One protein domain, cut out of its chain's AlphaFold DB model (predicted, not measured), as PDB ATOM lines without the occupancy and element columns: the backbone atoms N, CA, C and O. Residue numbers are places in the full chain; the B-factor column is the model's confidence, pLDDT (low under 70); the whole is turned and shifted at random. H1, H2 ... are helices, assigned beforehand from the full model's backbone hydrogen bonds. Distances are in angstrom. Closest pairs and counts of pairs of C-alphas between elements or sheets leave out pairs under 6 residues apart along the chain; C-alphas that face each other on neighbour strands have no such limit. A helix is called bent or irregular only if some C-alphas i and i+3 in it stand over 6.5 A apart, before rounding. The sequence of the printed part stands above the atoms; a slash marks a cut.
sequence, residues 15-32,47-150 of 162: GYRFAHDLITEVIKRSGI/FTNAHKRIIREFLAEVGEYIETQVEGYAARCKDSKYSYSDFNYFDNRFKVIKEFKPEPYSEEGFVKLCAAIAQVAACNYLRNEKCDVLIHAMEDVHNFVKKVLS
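This is residues 15 to 32 and 47 to 150 of the 162 residues of an uncharacterized protein of Araneus ventricosus (UniProt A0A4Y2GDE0). H4 runs through the core, and the other four helices pack round it: H3 and H5 run back along it, the bent H2 wraps one side, and H1 crosses it. H2b, H3, H4 and H5 make an up-and-down bundle, each running against the one before it in the chain. The printed part has 122 residues with five named helices, H1 to H5 in chain order, and no named strand: all helix. It is compact, with a radius of gyration of the C-alphas of 13.5 A, and spans 40 by 27 by 27 A.

H2, residues 49 to 76, was assigned as one helix by its hydrogen bonds but is bent: C-alphas 61 and 64 are 7.8 A apart, and its arms H2a, residues 49 to 61, and H2b, residues 64 to 76, stand at a steep tilt of 59 degrees. H2a touches the hub H4, residues 107 to 127, through residues 108 to 116 of H4 alone, with closest C-alphas Ile 55 and Ala 115, 6.0 A. H3, residues 86 to 100, forms hairpins with H2b (closest C-alphas Val 70 and Asn 92, 6.3 A) and with H4. H5, residues 133 to 150, forms a hairpin with H4 through residues 133 to 141 alone, at a shallow tilt of 13 degrees, closest C-alphas Ala 121 and Val 133, 5.3 A. H1, residues 15 to 29, touches H5, closest C-alphas Tyr 16 and His 142, 5.1 A. O i to N i+4 pairs are within hydrogen-bond range throughout H1, H2a, H3 and H5, in 8 of 9 in H2b and 16 of 17 in H4.

H4 is 30.7 A long, H5 25.4 A and H1 21.6 A. H1 begins at C-alpha 15 (123.280, 150.323, 92.886); H5 ends at C-alpha 150 (115.681, 153.351, 101.065).

The C-alphas farthest apart, of Asn 49 and Lys 78, are 41.9 A apart. Residues 33 to 46 are not printed, leaving 20.3 A between C-alphas 32 and 47. Of the links printed whole, none is long. Residues 31 to 32, 78, 80 to 82 and 149 have pLDDT under 70.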
ATOM      1  N   GLY A  15     124.445 151.056  93.367       82.81
ATOM      2  CA  GLY A  15     123.280 150.323  92.886       82.81
ATOM      3  C   GLY A  15     123.294 150.103  91.376       82.81
ATOM      4  O   GLY A  15     122.925 149.019  90.919       82.81
ATOM      5  N   TYR A  16     123.750 151.090  90.603       84.12
ATOM      6  CA  TYR A  16     123.930 150.931  89.160       84.12
ATOM      7  C   TYR A  16     125.040 149.914  88.873       84.12
ATOM      8  O   TYR A  16     124.897 149.038  88.019       84.12
ATOM      9  N   ARG A  17     126.122 149.952  89.661       83.81
ATOM     10  CA  ARG A  17     127.211 148.981  89.535       83.81
ATOM     11  C   ARG A  17     126.788 147.561  89.920       83.81
ATOM     12  O   ARG A  17     127.140 146.615  89.217       83.81
ATOM     13  N   PHE A  18     126.004 147.399  90.986       87.88
ATOM     14  CA  PHE A  18     125.376 146.122  91.327       87.88
ATOM     15  C   PHE A  18     124.526 145.584  90.168       87.88
ATOM     16  O   PHE A  18     124.676 144.420  89.800       87.88
ATOM     17  N   ALA A  19     123.676 146.427  89.571       90.06
ATOM     18  CA  ALA A  19     122.840 146.039  88.436       90.06
ATOM     19  C   ALA A  19     123.682 145.560  87.245       90.06
ATOM     20  O   ALA A  19     123.430 144.484  86.699       90.06
ATOM     21  N   HIS A  20     124.725 146.318  86.902       87.81
ATOM     22  CA  HIS A  20     125.667 145.966  85.845       87.81
ATOM     23  C   HIS A  20     126.355 144.614  86.092       87.81
ATOM     24  O   HIS A  20     126.358 143.747  85.214       87.81
ATOM     25  N   ASP A  21     126.941 144.415  87.276       88.25
ATOM     26  CA  ASP A  21     127.711 143.203  87.574       88.25
ATOM     27  C   ASP A  21     126.810 141.962  87.647       88.25
ATOM     28  O   ASP A  21     127.195 140.891  87.168       88.25
ATOM     29  N   LEU A  22     125.584 142.113  88.161       92.44
ATOM     30  CA  LEU A  22     124.575 141.058  88.177       92.44
ATOM     31  C   LEU A  22     124.159 140.652  86.759       92.44
ATOM     32  O   LEU A  22     124.148 139.462  86.443       92.44
ATOM     33  N   ILE A  23     123.843 141.620  85.897       91.25
ATOM     34  CA  ILE A  23     123.434 141.348  84.511       91.25
ATOM     35  C   ILE A  23     124.587 140.726  83.723       91.25
ATOM     36  O   ILE A  23     124.387 139.740  83.014       91.25
ATOM     37  N   THR A  24     125.806 141.224  83.919       88.75
ATOM     38  CA  THR A  24     127.017 140.647  83.324       88.75
ATOM     39  C   THR A  24     127.209 139.187  83.735       88.75
ATOM     40  O   THR A  24     127.528 138.348  82.894       88.75
ATOM     41  N   GLU A  25     127.022 138.857  85.017       90.88
ATOM     42  CA  GLU A  25     127.137 137.480  85.510       90.88
ATOM     43  C   GLU A  25     126.093 136.558  84.863       90.88
ATOM     44  O   GLU A  25     126.433 135.457  84.430       90.88
ATOM     45  N   VAL A  26     124.839 137.009  84.750       91.81
ATOM     46  CA  VAL A  26     123.767 136.232  84.110       91.81
ATOM     47  C   VAL A  26     124.071 135.987  82.634       91.81
ATOM     48  O   VAL A  26     124.016 134.848  82.176       91.81
ATOM     49  N   ILE A  27     124.481 137.022  81.902       87.06
ATOM     50  CA  ILE A  27     124.730 136.907  80.466       87.06
ATOM     51  C   ILE A  27     125.960 136.045  80.149       87.06
ATOM     52  O   ILE A  27     125.920 135.229  79.225       87.06
ATOM     53  N   LYS A  28     127.041 136.156  80.933       84.88
ATOM     54  CA  LYS A  28     128.232 135.305  80.759       84.88
ATOM     55  C   LYS A  28     127.887 133.820  80.822       84.88
ATOM     56  O   LYS A  28     128.477 133.018  80.103       84.88
ATOM     57  N   ARG A  29     126.911 133.439  81.653       79.56
ATOM     58  CA  ARG A  29     126.429 132.052  81.721       79.56
ATOM     59  C   ARG A  29     125.674 131.615  80.473       79.56
ATOM     60  O   ARG A  29     125.723 130.437  80.140       79.56
ATOM     61  N   SER A  30     125.027 132.544  79.783       71.38
ATOM     62  CA  SER A  30     124.384 132.305  78.491       71.38
ATOM     63  C   SER A  30     125.382 132.213  77.326       71.38
ATOM     64  O   SER A  30     124.963 132.010  76.191       71.38
ATOM     65  N   GLY A  31     126.693 132.337  77.585       69.62
ATOM     66  CA  GLY A  31     127.746 132.178  76.580       69.62
ATOM     67  C   GLY A  31     127.922 133.378  75.645       69.62
ATOM     68  O   GLY A  31     128.487 133.218  74.567       69.62
ATOM     69  N   ILE A  32     127.437 134.560  76.038       66.62
ATOM     70  CA  ILE A  32     127.537 135.787  75.239       66.62
ATOM     71  C   ILE A  32     128.693 136.642  75.751       66.62
ATOM     72  O   ILE A  32     128.751 136.963  76.940       66.62
ATOM     73  N   PHE A  47     128.312 143.677  95.162       83.75
ATOM     74  CA  PHE A  47     128.192 142.428  94.405       83.75
ATOM     75  C   PHE A  47     129.281 141.428  94.793       83.75
ATOM     76  O   PHE A  47     130.451 141.552  94.435       83.75
ATOM     77  N   THR A  48     128.885 140.394  95.529       87.94
ATOM     78  CA  THR A  48     129.813 139.455  96.162       87.94
ATOM     79  C   THR A  48     129.875 138.111  95.436       87.94
ATOM     80  O   THR A  48     128.987 137.724  94.674       87.94
ATOM     81  N   ASN A  49     130.899 137.307  95.743       88.31
ATOM     82  CA  ASN A  49     130.957 135.913  95.285       88.31
ATOM     83  C   ASN A  49     129.777 135.068  95.802       88.31
ATOM     84  O   ASN A  49     129.407 134.082  95.161       88.31
ATOM     85  N   ALA A  50     129.169 135.444  96.934       90.44
ATOM     86  CA  ALA A  50     127.967 134.782  97.430       90.44
ATOM     87  C   ALA A  50     126.775 135.029  96.491       90.44
ATOM     88  O   ALA A  50     126.055 134.083  96.173       90.44
ATOM     89  N   HIS A  51     126.622 136.251  95.966       92.56
ATOM     90  CA  HIS A  51     125.595 136.572  94.969       92.56
ATOM     91  C   HIS A  51     125.790 135.791  93.676       92.56
ATOM     92  O   HIS A  51     124.835 135.197  93.187       92.56
ATOM     93  N   LYS A  52     127.027 135.692  93.173       92.00
ATOM     94  CA  LYS A  52     127.337 134.856  91.997       92.00
ATOM     95  C   LYS A  52     126.910 133.405  92.196       92.00
ATOM     96  O   LYS A  52     126.331 132.796  91.299       92.00
ATOM     97  N   ARG A  53     127.156 132.843  93.386       93.19
ATOM     98  CA  ARG A  53     126.718 131.483  93.723       93.19
ATOM     99  C   ARG A  53     125.190 131.363  93.722       93.19
ATOM    100  O   ARG A  53     124.690 130.437  93.092       93.19
ATOM    101  N   ILE A  54     124.481 132.309  94.347       94.38
ATOM    102  CA  ILE A  54     123.006 132.352  94.364       94.38
ATOM    103  C   ILE A  54     122.454 132.401  92.937       94.38
ATOM    104  O   ILE A  54     121.611 131.583  92.585       94.38
ATOM    105  N   ILE A  55     122.965 133.309  92.096       94.31
ATOM    106  CA  ILE A  55     122.582 133.428  90.680       94.31
ATOM    107  C   ILE A  55     122.815 132.104  89.954       94.31
ATOM    108  O   ILE A  55     121.966 131.641  89.185       94.31
ATOM    109  N   ARG A  56     123.974 131.481  90.197       93.44
ATOM    110  CA  ARG A  56     124.351 130.238  89.535       93.44
ATOM    111  C   ARG A  56     123.372 129.109  89.840       93.44
ATOM    112  O   ARG A  56     122.865 128.484  88.913       93.44
ATOM    113  N   GLU A  57     123.149 128.867  91.126       94.75
ATOM    114  CA  GLU A  57     122.271 127.812  91.638       94.75
ATOM    115  C   GLU A  57     120.824 128.057  91.211       94.75
ATOM    116  O   GLU A  57     120.201 127.172  90.635       94.75
ATOM    117  N   PHE A  58     120.337 129.286  91.372       94.88
ATOM    118  CA  PHE A  58     118.975 129.654  91.007       94.88
ATOM    119  C   PHE A  58     118.681 129.453  89.519       94.88
ATOM    120  O   PHE A  58     117.742 128.745  89.173       94.88
ATOM    121  N   LEU A  59     119.485 130.009  88.604       93.81
ATOM    122  CA  LEU A  59     119.182 129.840  87.174       93.81
ATOM    123  C   LEU A  59     119.519 128.432  86.659       93.81
ATOM    124  O   LEU A  59     119.080 128.078  85.573       93.81
ATOM    125  N   ALA A  60     120.284 127.619  87.401       93.38
ATOM    126  CA  ALA A  60     120.388 126.195  87.078       93.38
ATOM    127  C   ALA A  60     119.058 125.459  87.327       93.38
ATOM    128  O   ALA A  60     118.772 124.485  86.641       93.38
ATOM    129  N   GLU A  61     118.256 125.933  88.280       93.50
ATOM    130  CA  GLU A  61     116.937 125.385  88.600       93.50
ATOM    131  C   GLU A  61     115.838 125.944  87.684       93.50
ATOM    132  O   GLU A  61     115.020 125.183  87.175       93.50
ATOM    133  N   VAL A  62     115.819 127.264  87.450       92.44
ATOM    134  CA  VAL A  62     114.680 127.933  86.782       92.44
ATOM    135  C   VAL A  62     114.994 128.540  85.414       92.44
ATOM    136  O   VAL A  62     114.099 129.076  84.764       92.44
ATOM    137  N   GLY A  63     116.249 128.494  84.961       91.12
ATOM    138  CA  GLY A  63     116.684 129.185  83.742       91.12
ATOM    139  C   GLY A  63     115.941 128.724  82.487       91.12
ATOM    140  O   GLY A  63     115.410 129.557  81.757       91.12
ATOM    141  N   GLU A  64     115.830 127.408  82.286       91.75
ATOM    142  CA  GLU A  64     115.118 126.807  81.144       91.75
ATOM    143  C   GLU A  64     113.618 127.138  81.160       91.75
ATOM    144  O   GLU A  64     113.010 127.404  80.121       91.75
ATOM    145  N   TYR A  65     113.015 127.184  82.352       92.38
ATOM    146  CA  TYR A  65     111.625 127.603  82.507       92.38
ATOM    147  C   TYR A  65     111.428 129.055  82.048       92.38
ATOM    148  O   TYR A  65     110.518 129.329  81.262       92.38
ATOM    149  N   ILE A  66     112.297 129.977  82.482       93.06
ATOM    150  CA  ILE A  66     112.241 131.389  82.074       93.06
ATOM    151  C   ILE A  66     112.432 131.519  80.557       93.06
ATOM    152  O   ILE A  66     111.667 132.232  79.907       93.06
ATOM    153  N   GLU A  67     113.403 130.807  79.982       91.38
ATOM    154  CA  GLU A  67     113.642 130.789  78.534       91.38
ATOM    155  C   GLU A  67     112.392 130.332  77.771       91.38
ATOM    156  O   GLU A  67     111.911 131.039  76.886       91.38
ATOM    157  N   THR A  68     111.778 129.231  78.203       91.19
ATOM    158  CA  THR A  68     110.543 128.703  77.607       91.19
ATOM    159  C   THR A  68     109.392 129.717  77.657       91.19
ATOM    160  O   THR A  68     108.612 129.820  76.706       91.19
ATOM    161  N   GLN A  69     109.263 130.501  78.737       89.81
ATOM    162  CA  GLN A  69     108.247 131.559  78.821       89.81
ATOM    163  C   GLN A  69     108.493 132.671  77.792       89.81
ATOM    164  O   GLN A  69     107.553 133.089  77.100       89.81
ATOM    165  N   VAL A  70     109.748 133.110  77.655       90.12
ATOM    166  CA  VAL A  70     110.154 134.143  76.690       90.12
ATOM    167  C   VAL A  70     109.899 133.677  75.257       90.12
ATOM    168  O   VAL A  70     109.248 134.390  74.483       90.12
ATOM    169  N   GLU A  71     110.330 132.460  74.918       90.19
ATOM    170  CA  GLU A  71     110.117 131.854  73.599       90.19
ATOM    171  C   GLU A  71     108.627 131.638  73.309       90.19
ATOM    172  O   GLU A  71     108.130 131.967  72.228       90.19
ATOM    173  N   GLY A  72     107.867 131.166  74.300       86.81
ATOM    174  CA  GLY A  72     106.426 130.981  74.187       86.81
ATOM    175  C   GLY A  72     105.672 132.290  73.944       86.81
ATOM    176  O   GLY A  72     104.672 132.302  73.225       86.81
ATOM    177  N   TYR A  73     106.128 133.410  74.515       83.75
ATOM    178  CA  TYR A  73     105.576 134.728  74.192       83.75
ATOM    179  C   TYR A  73     105.947 135.164  72.778       83.75
ATOM    180  O   TYR A  73     105.059 135.541  72.012       83.75
ATOM    181  N   ALA A  74     107.225 135.050  72.419       85.31
ATOM    182  CA  ALA A  74     107.734 135.385  71.094       85.31
ATOM    183  C   ALA A  74     106.966 134.652  69.980       85.31
ATOM    184  O   ALA A  74     106.538 135.275  69.011       85.31
ATOM    185  N   ALA A  75     106.691 133.358  70.158       85.38
ATOM    186  CA  ALA A  75     105.942 132.546  69.199       85.38
ATOM    187  C   ALA A  75     104.486 133.010  68.986       85.38
ATOM    188  O   ALA A  75     103.902 132.765  67.931       85.38
ATOM    189  N   ARG A  76     103.879 133.686  69.972       82.81
ATOM    190  CA  ARG A  76     102.512 134.229  69.865       82.81
ATOM    191  C   ARG A  76     102.469 135.604  69.197       82.81
ATOM    192  O   ARG A  76     101.395 136.029  68.763       82.81
ATOM    193  N   CYS A  77     103.601 136.299  69.096       78.12
ATOM    194  CA  CYS A  77     103.693 137.573  68.395       78.12
ATOM    195  C   CYS A  77     103.556 137.342  66.885       78.12
ATOM    196  O   CYS A  77     104.472 136.869  66.222       78.12
ATOM    197  N   LYS A  78     102.393 137.701  66.323       69.44
ATOM    198  CA  LYS A  78     102.121 137.569  64.878       69.44
ATOM    199  C   LYS A  78     103.024 138.440  64.004       69.44
ATOM    200  O   LYS A  78     103.184 138.145  62.825       69.44
ATOM    201  N   ASP A  79     103.581 139.508  64.565       74.75
ATOM    202  CA  ASP A  79     104.561 140.348  63.889       74.75
ATOM    203  C   ASP A  79     105.949 140.089  64.486       74.75
ATOM    204  O   ASP A  79     106.233 140.393  65.647       74.75
ATOM    205  N   SER A  80     106.811 139.512  63.644       67.06
ATOM    206  CA  SER A  80     108.201 139.168  63.949       67.06
ATOM    207  C   SER A  80     109.036 140.346  64.451       67.06
ATOM    208  O   SER A  80     110.011 140.116  65.154       67.06
ATOM    209  N   LYS A  81     108.649 141.595  64.151       64.62
ATOM    210  CA  LYS A  81     109.335 142.793  64.657       64.62
ATOM    211  C   LYS A  81     109.161 142.993  66.163       64.62
ATOM    212  O   LYS A  81     109.959 143.698  66.767       64.62
ATOM    213  N   TYR A  82     108.135 142.385  66.757       67.25
ATOM    214  CA  TYR A  82     107.893 142.423  68.202       67.25
ATOM    215  C   TYR A  82     108.368 141.151  68.916       67.25
ATOM    216  O   TYR A  82     108.395 141.111  70.149       67.25
ATOM    217  N   SER A  83     108.755 140.123  68.157       79.69
ATOM    218  CA  SER A  83     109.388 138.923  68.691       79.69
ATOM    219  C   SER A  83     110.765 139.289  69.234       79.69
ATOM    220  O   SER A  83     111.556 139.913  68.531       79.69
ATOM    221  N   TYR A  84     111.028 138.944  70.493       82.62
ATOM    222  CA  TYR A  84     112.254 139.323  71.200       82.62
ATOM    223  C   TYR A  84     112.545 140.841  71.181       82.62
ATOM    224  O   TYR A  84     113.665 141.281  70.933       82.62
ATOM    225  N   SER A  85     111.506 141.660  71.367       85.12
ATOM    226  CA  SER A  85     111.600 143.126  71.467       85.12
ATOM    227  C   SER A  85     111.505 143.603  72.919       85.12
ATOM    228  O   SER A  85     111.167 142.821  73.809       85.12
ATOM    229  N   ASP A  86     111.672 144.907  73.151       85.19
ATOM    230  CA  ASP A  86     111.455 145.514  74.472       85.19
ATOM    231  C   ASP A  86     110.050 145.215  75.020       85.19
ATOM    232  O   ASP A  86     109.881 144.977  76.212       85.19
ATOM    233  N   PHE A  87     109.036 145.104  74.151       85.94
ATOM    234  CA  PHE A  87     107.686 144.695  74.554       85.94
ATOM    235  C   PHE A  87     107.630 143.259  75.085       85.94
ATOM    236  O   PHE A  87     106.948 142.998  76.078       85.94
ATOM    237  N   ASN A  88     108.341 142.327  74.440       86.12
ATOM    238  CA  ASN A  88     108.439 140.944  74.912       86.12
ATOM    239  C   ASN A  88     109.140 140.902  76.276       86.12
ATOM    240  O   ASN A  88     108.646 140.248  77.199       86.12
ATOM    241  N   TYR A  89     110.232 141.659  76.419       90.88
ATOM    242  CA  TYR A  89     110.908 141.836  77.699       90.88
ATOM    243  C   TYR A  89     109.952 142.363  78.772       90.88
ATOM    244  O   TYR A  89     109.814 141.722  79.809       90.88
ATOM    245  N   PHE A  90     109.237 143.467  78.535       89.44
ATOM    246  CA  PHE A  90     108.368 144.070  79.549       89.44
ATOM    247  C   PHE A  90     107.244 143.136  80.020       89.44
ATOM    248  O   PHE A  90     106.964 143.081  81.222       89.44
ATOM    249  N   ASP A  91     106.625 142.373  79.114       87.75
ATOM    250  CA  ASP A  91     105.575 141.417  79.483       87.75
ATOM    251  C   ASP A  91     106.128 140.245  80.308       87.75
ATOM    252  O   ASP A  91     105.597 139.914  81.374       87.75
ATOM    253  N   ASN A  92     107.234 139.641  79.860       88.75
ATOM    254  CA  ASN A  92     107.853 138.525  80.576       88.75
ATOM    255  C   ASN A  92     108.463 138.964  81.911       88.75
ATOM    256  O   ASN A  92     108.303 138.268  82.914       88.75
ATOM    257  N   ARG A  93     109.065 140.157  81.970       90.50
ATOM    258  CA  ARG A  93     109.564 140.765  83.208       90.50
ATOM    259  C   ARG A  93     108.450 140.898  84.237       90.50
ATOM    260  O   ARG A  93     108.650 140.561  85.400       90.50
ATOM    261  N   PHE A  94     107.269 141.376  83.842       88.19
ATOM    262  CA  PHE A  94     106.146 141.523  84.770       88.19
ATOM    263  C   PHE A  94     105.705 140.178  85.366       88.19
ATOM    264  O   PHE A  94     105.453 140.091  86.570       88.19
ATOM    265  N   LYS A  95     105.661 139.120  84.550       88.12
ATOM    266  CA  LYS A  95     105.336 137.760  85.009       88.12
ATOM    267  C   LYS A  95     106.378 137.221  85.977       88.12
ATOM    268  O   LYS A  95     106.015 136.776  87.060       88.12
ATOM    269  N   VAL A  96     107.653 137.346  85.621       87.31
ATOM    270  CA  VAL A  96     108.779 136.937  86.461       87.31
ATOM    271  C   VAL A  96     108.778 137.688  87.792       87.31
ATOM    272  O   VAL A  96     108.929 137.067  88.836       87.31
ATOM    273  N   ILE A  97     108.521 139.000  87.792       87.00
ATOM    274  CA  ILE A  97     108.370 139.755  89.042       87.00
ATOM    275  C   ILE A  97     107.233 139.172  89.877       87.00
ATOM    276  O   ILE A  97     107.412 138.952  91.062       87.00
ATOM    277  N   LYS A  98     106.066 138.895  89.291       87.38
ATOM    278  CA  LYS A  98     104.939 138.338  90.048       87.38
ATOM    279  C   LYS A  98     105.240 136.952  90.633       87.38
ATOM    280  O   LYS A  98     104.766 136.653  91.722       87.38
ATOM    281  N   GLU A  99     105.986 136.127  89.909       87.12
ATOM    282  CA  GLU A  99     106.293 134.746  90.291       87.12
ATOM    283  C   GLU A  99     107.428 134.648  91.320       87.12
ATOM    284  O   GLU A  99     107.332 133.878  92.270       87.12
ATOM    285  N   PHE A 100     108.475 135.460  91.161       83.62
ATOM    286  CA  PHE A 100     109.701 135.381  91.960       83.62
ATOM    287  C   PHE A 100     109.864 136.525  92.966       83.62
ATOM    288  O   PHE A 100     110.902 136.607  93.624       83.62
ATOM    289  N   LYS A 101     108.881 137.429  93.101       81.75
ATOM    290  CA  LYS A 101     108.922 138.482  94.126       81.75
ATOM    291  C   LYS A 101     109.013 137.830  95.512       81.75
ATOM    292  O   LYS A 101     108.091 137.113  95.898       81.75
ATOM    293  N   PRO A 102     110.083 138.092  96.278       73.38
ATOM    294  CA  PRO A 102     110.252 137.497  97.593       73.38
ATOM    295  C   PRO A 102     109.350 138.185  98.621       73.38
ATOM    296  O   PRO A 102     109.258 139.415  98.654       73.38
ATOM    297  N   GLU A 103     108.728 137.396  99.494       73.88
ATOM    298  CA  GLU A 103     108.028 137.891 100.682       73.88
ATOM    299  C   GLU A 103     108.439 137.058 101.911       73.88
ATOM    300  O   GLU A 103     108.131 135.864 101.956       73.88
ATOM    301  N   PRO A 104     109.151 137.645 102.904       70.94
ATOM    302  CA  PRO A 104     109.764 138.986 102.923       70.94
ATOM    303  C   PRO A 104     111.003 139.103 102.007       70.94
ATOM    304  O   PRO A 104     111.578 138.101 101.582       70.94
ATOM    305  N   TYR A 105     111.448 140.335 101.721       71.25
ATOM    306  CA  TYR A 105     112.662 140.601 100.933       71.25
ATOM    307  C   TYR A 105     113.928 140.215 101.715       71.25
ATOM    308  O   TYR A 105     114.542 141.039 102.388       71.25
ATOM    309  N   SER A 106     114.347 138.953 101.609       86.06
ATOM    310  CA  SER A 106     115.710 138.555 101.966       86.06
ATOM    311  C   SER A 106     116.693 138.985 100.874       86.06
ATOM    312  O   SER A 106     116.319 139.150  99.712       86.06
ATOM    313  N   GLU A 107     117.969 139.132 101.228       86.88
ATOM    314  CA  GLU A 107     119.036 139.402 100.254       86.88
ATOM    315  C   GLU A 107     119.097 138.333  99.160       86.88
ATOM    316  O   GLU A 107     119.197 138.647  97.978       86.88
ATOM    317  N   GLU A 108     118.950 137.064  99.541       89.44
ATOM    318  CA  GLU A 108     118.908 135.956  98.592       89.44
ATOM    319  C   GLU A 108     117.709 136.061  97.641       89.44
ATOM    320  O   GLU A 108     117.875 135.945  96.428       89.44
ATOM    321  N   GLY A 109     116.511 136.322  98.174       90.25
ATOM    322  CA  GLY A 109     115.303 136.493  97.367       90.25
ATOM    323  C   GLY A 109     115.406 137.689  96.422       90.25
ATOM    324  O   GLY A 109     115.002 137.605  95.263       90.25
ATOM    325  N   PHE A 110     116.007 138.783  96.887       90.38
ATOM    326  CA  PHE A 110     116.277 139.965  96.076       90.38
ATOM    327  C   PHE A 110     117.210 139.653  94.900       90.38
ATOM    328  O   PHE A 110     116.902 139.990  93.756       90.38
ATOM    329  N   VAL A 111     118.326 138.968  95.167       92.19
ATOM    330  CA  VAL A 111     119.292 138.569  94.134       92.19
ATOM    331  C   VAL A 111     118.646 137.623  93.123       92.19
ATOM    332  O   VAL A 111     118.844 137.804  91.925       92.19
ATOM    333  N   LYS A 112     117.830 136.659  93.575       93.62
ATOM    334  CA  LYS A 112     117.074 135.745  92.700       93.62
ATOM    335  C   LYS A 112     116.109 136.494  91.780       93.62
ATOM    336  O   LYS A 112     116.114 136.256  90.576       93.62
ATOM    337  N   LEU A 113     115.340 137.444  92.315       93.25
ATOM    338  CA  LEU A 113     114.444 138.280  91.511       93.25
ATOM    339  C   LEU A 113     115.215 139.070  90.442       93.25
ATOM    340  O   LEU A 113     114.836 139.062  89.271       93.25
ATOM    341  N   CYS A 114     116.315 139.720  90.829       94.19
ATOM    342  CA  CYS A 114     117.148 140.473  89.892       94.19
ATOM    343  C   CYS A 114     117.753 139.557  88.816       94.19
ATOM    344  O   CYS A 114     117.753 139.907  87.638       94.19
ATOM    345  N   ALA A 115     118.207 138.360  89.201       94.50
ATOM    346  CA  ALA A 115     118.729 137.358  88.276       94.50
ATOM    347  C   ALA A 115     117.671 136.899  87.267       94.50
ATOM    348  O   ALA A 115     117.977 136.732  86.092       94.50
ATOM    349  N   ALA A 116     116.422 136.733  87.705       94.94
ATOM    350  CA  ALA A 116     115.327 136.345  86.830       94.94
ATOM    351  C   ALA A 116     114.993 137.449  85.806       94.94
ATOM    352  O   ALA A 116     114.809 137.157  84.626       94.94
ATOM    353  N   ILE A 117     114.981 138.721  86.227       94.69
ATOM    354  CA  ILE A 117     114.823 139.877  85.324       94.69
ATOM    355  C   ILE A 117     115.952 139.907  84.286       94.69
ATOM    356  O   ILE A 117     115.692 140.006  83.085       94.69
ATOM    357  N   ALA A 118     117.196 139.763  84.744       94.44
ATOM    358  CA  ALA A 118     118.366 139.720  83.877       94.44
ATOM    359  C   ALA A 118     118.317 138.539  82.893       94.44
ATOM    360  O   ALA A 118     118.688 138.703  81.734       94.44
ATOM    361  N   GLN A 119     117.804 137.376  83.310       94.75
ATOM    362  CA  GLN A 119     117.647 136.209  82.439       94.75
ATOM    363  C   GLN A 119     116.639 136.478  81.313       94.75
ATOM    364  O   GLN A 119     116.912 136.147  80.162       94.75
ATOM    365  N   VAL A 120     115.505 137.130  81.605       94.31
ATOM    366  CA  VAL A 120     114.535 137.533  80.568       94.31
ATOM    367  C   VAL A 120     115.189 138.468  79.549       94.31
ATOM    368  O   VAL A 120     115.000 138.298  78.341       94.31
ATOM    369  N   ALA A 121     115.966 139.442  80.025       92.88
ATOM    370  CA  ALA A 121     116.688 140.370  79.163       92.88
ATOM    371  C   ALA A 121     117.725 139.642  78.296       92.88
ATOM    372  O   ALA A 121     117.751 139.845  77.085       92.88
ATOM    373  N   ALA A 122     118.505 138.730  78.886       91.31
ATOM    374  CA  ALA A 122     119.484 137.912  78.177       91.31
ATOM    375  C   ALA A 122     118.830 137.071  77.067       91.31
ATOM    376  O   ALA A 122     119.307 137.084  75.934       91.31
ATOM    377  N   CYS A 123     117.702 136.407  77.348       91.00
ATOM    378  CA  CYS A 123     116.959 135.627  76.352       91.00
ATOM    379  C   CYS A 123     116.461 136.483  75.175       91.00
ATOM    380  O   CYS A 123     116.511 136.039  74.030       91.00
ATOM    381  N   ASN A 124     115.993 137.709  75.433       90.12
ATOM    382  CA  ASN A 124     115.567 138.625  74.370       90.12
ATOM    383  C   ASN A 124     116.767 139.127  73.553       90.12
ATOM    384  O   ASN A 124     116.756 139.042  72.326       90.12
ATOM    385  N   TYR A 125     117.826 139.569  74.234       89.12
ATOM    386  CA  TYR A 125     119.031 140.099  73.602       89.12
ATOM    387  C   TYR A 125     119.722 139.068  72.699       89.12
ATOM    388  O   TYR A 125     120.060 139.383  71.563       89.12
ATOM    389  N   LEU A 126     119.826 137.808  73.148       87.25
ATOM    390  CA  LEU A 126     120.365 136.678  72.368       87.25
ATOM    391  C   LEU A 126     119.728 136.511  70.991       87.25
ATOM    392  O   LEU A 126     120.353 136.019  70.054       87.25
ATOM    393  N   ARG A 127     118.438 136.825  70.894       87.06
ATOM    394  CA  ARG A 127     117.652 136.639  69.676       87.06
ATOM    395  C   ARG A 127     117.535 137.935  68.876       87.06
ATOM    396  O   ARG A 127     117.222 137.874  67.688       87.06
ATOM    397  N   ASN A 128     117.790 139.083  69.502       85.81
ATOM    398  CA  ASN A 128     117.698 140.400  68.893       85.81
ATOM    399  C   ASN A 128     118.620 141.416  69.591       85.81
ATOM    400  O   ASN A 128     118.190 142.190  70.438       85.81
ATOM    401  N   GLU A 129     119.881 141.492  69.177       81.69
ATOM    402  CA  GLU A 129     120.876 142.404  69.774       81.69
ATOM    403  C   GLU A 129     120.580 143.903  69.553       81.69
ATOM    404  O   GLU A 129     121.280 144.757  70.089       81.69
ATOM    405  N   LYS A 130     119.562 144.245  68.748       81.38
ATOM    406  CA  LYS A 130     119.157 145.634  68.462       81.38
ATOM    407  C   LYS A 130     118.158 146.206  69.470       81.38
ATOM    408  O   LYS A 130     117.745 147.347  69.292       81.38
ATOM    409  N   CYS A 131     117.698 145.408  70.432       81.25
ATOM    410  CA  CYS A 131     116.781 145.863  71.472       81.25
ATOM    411  C   CYS A 131     117.536 146.409  72.691       81.25
ATOM    412  O   CYS A 131     118.671 146.010  72.960       81.25
ATOM    413  N   ASP A 132     116.878 147.278  73.454       86.75
ATOM    414  CA  ASP A 132     117.462 147.975  74.605       86.75
ATOM    415  C   ASP A 132     117.181 147.237  75.931       86.75
ATOM    416  O   ASP A 132     117.405 147.753  77.026       86.75
ATOM    417  N   VAL A 133     116.728 145.980  75.855       89.62
ATOM    418  CA  VAL A 133     116.298 145.155  77.001       89.62
ATOM    419  C   VAL A 133     117.332 145.031  78.111       89.62
ATOM    420  O   VAL A 133     116.964 144.933  79.280       89.62
ATOM    421  N   LEU A 134     118.625 145.039  77.778       90.00
ATOM    422  CA  LEU A 134     119.672 144.975  78.790       90.00
ATOM    423  C   LEU A 134     119.794 146.292  79.569       90.00
ATOM    424  O   LEU A 134     120.024 146.263  80.776       90.00
ATOM    425  N   ILE A 135     119.599 147.432  78.897       89.06
ATOM    426  CA  ILE A 135     119.550 148.755  79.532       89.06
ATOM    427  C   ILE A 135     118.325 148.827  80.438       89.06
ATOM    428  O   ILE A 135     118.457 149.156  81.615       89.06
ATOM    429  N   HIS A 136     117.161 148.403  79.943       91.19
ATOM    430  CA  HIS A 136     115.942 148.351  80.748       91.19
ATOM    431  C   HIS A 136     116.081 147.448  81.978       91.19
ATOM    432  O   HIS A 136     115.639 147.813  83.065       91.19
ATOM    433  N   ALA A 137     116.741 146.295  81.849       91.44
ATOM    434  CA  ALA A 137     117.025 145.431  82.991       91.44
ATOM    435  C   ALA A 137     117.969 146.087  84.007       91.44
ATOM    436  O   ALA A 137     117.740 145.955  85.211       91.44
ATOM    437  N   MET A 138     119.000 146.810  83.550       90.75
ATOM    438  CA  MET A 138     119.892 147.563  84.441       90.75
ATOM    439  C   MET A 138     119.116 148.627  85.219       90.75
ATOM    440  O   MET A 138     119.229 148.684  86.442       90.75
ATOM    441  N   GLU A 139     118.283 149.417  84.537       89.81
ATOM    442  CA  GLU A 139     117.432 150.437  85.162       89.81
ATOM    443  C   GLU A 139     116.437 149.824  86.157       89.81
ATOM    444  O   GLU A 139     116.253 150.341  87.261       89.81
ATOM    445  N   ASP A 140     115.808 148.700  85.804       90.69
ATOM    446  CA  ASP A 140     114.870 147.992  86.675       90.69
ATOM    447  C   ASP A 140     115.568 147.522  87.965       90.69
ATOM    448  O   ASP A 140     115.097 147.815  89.070       90.69
ATOM    449  N   VAL A 141     116.714 146.840  87.848       91.31
ATOM    450  CA  VAL A 141     117.489 146.357  89.003       91.31
ATOM    451  C   VAL A 141     118.007 147.523  89.841       91.31
ATOM    452  O   VAL A 141     117.878 147.499  91.064       91.31
ATOM    453  N   HIS A 142     118.522 148.575  89.212       89.12
ATOM    454  CA  HIS A 142     118.985 149.778  89.904       89.12
ATOM    455  C   HIS A 142     117.877 150.429  90.736       89.12
ATOM    456  O   HIS A 142     118.058 150.723  91.922       89.12
ATOM    457  N   ASN A 143     116.689 150.575  90.149       87.44
ATOM    458  CA  ASN A 143     115.513 151.090  90.842       87.44
ATOM    459  C   ASN A 143     115.076 150.179  91.998       87.44
ATOM    460  O   ASN A 143     114.638 150.670  93.044       87.44
ATOM    461  N   PHE A 144     115.198 148.859  91.845       86.00
ATOM    462  CA  PHE A 144     114.945 147.908  92.925       86.00
ATOM    463  C   PHE A 144     115.959 148.043  94.065       86.00
ATOM    464  O   PHE A 144     115.536 148.119  95.219       86.00
ATOM    465  N   VAL A 145     117.258 148.156  93.766       85.06
ATOM    466  CA  VAL A 145     118.306 148.407  94.771       85.06
ATOM    467  C   VAL A 145     118.003 149.692  95.539       85.06
ATOM    468  O   VAL A 145     117.947 149.667  96.767       85.06
ATOM    469  N   LYS A 146     117.711 150.799  94.843       83.50
ATOM    470  CA  LYS A 146     117.355 152.082  95.476       83.50
ATOM    471  C   LYS A 146     116.157 151.951  96.416       83.50
ATOM    472  O   LYS A 146     116.202 152.440  97.544       83.50
ATOM    473  N   LYS A 147     115.099 151.253  95.990       80.38
ATOM    474  CA  LYS A 147     113.910 151.008  96.824       80.38
ATOM    475  C   LYS A 147     114.231 150.164  98.053       80.38
ATOM    476  O   LYS A 147     113.745 150.483  99.134       80.38
ATOM    477  N   VAL A 148     115.036 149.117  97.909       75.38
ATOM    478  CA  VAL A 148     115.443 148.261  99.029       75.38
ATOM    479  C   VAL A 148     116.300 149.040 100.022       75.38
ATOM    480  O   VAL A 148     115.959 149.085 101.197       75.38
ATOM    481  N   LEU A 149     117.339 149.733  99.551       69.75
ATOM    482  CA  LEU A 149     118.231 150.524 100.404       69.75
ATOM    483  C   LEU A 149     117.505 151.687 101.096       69.75
ATOM    484  O   LEU A 149     117.800 151.990 102.250       69.75
ATOM    485  N   SER A 150     116.506 152.299 100.446       70.19
ATOM    486  CA  SER A 150     115.681 153.351 101.065       70.19
ATOM    487  C   SER A 150     114.861 152.875 102.271       70.19
ATOM    488  O   SER A 150     114.439 153.695 103.082       70.19
TER     489      SER A 150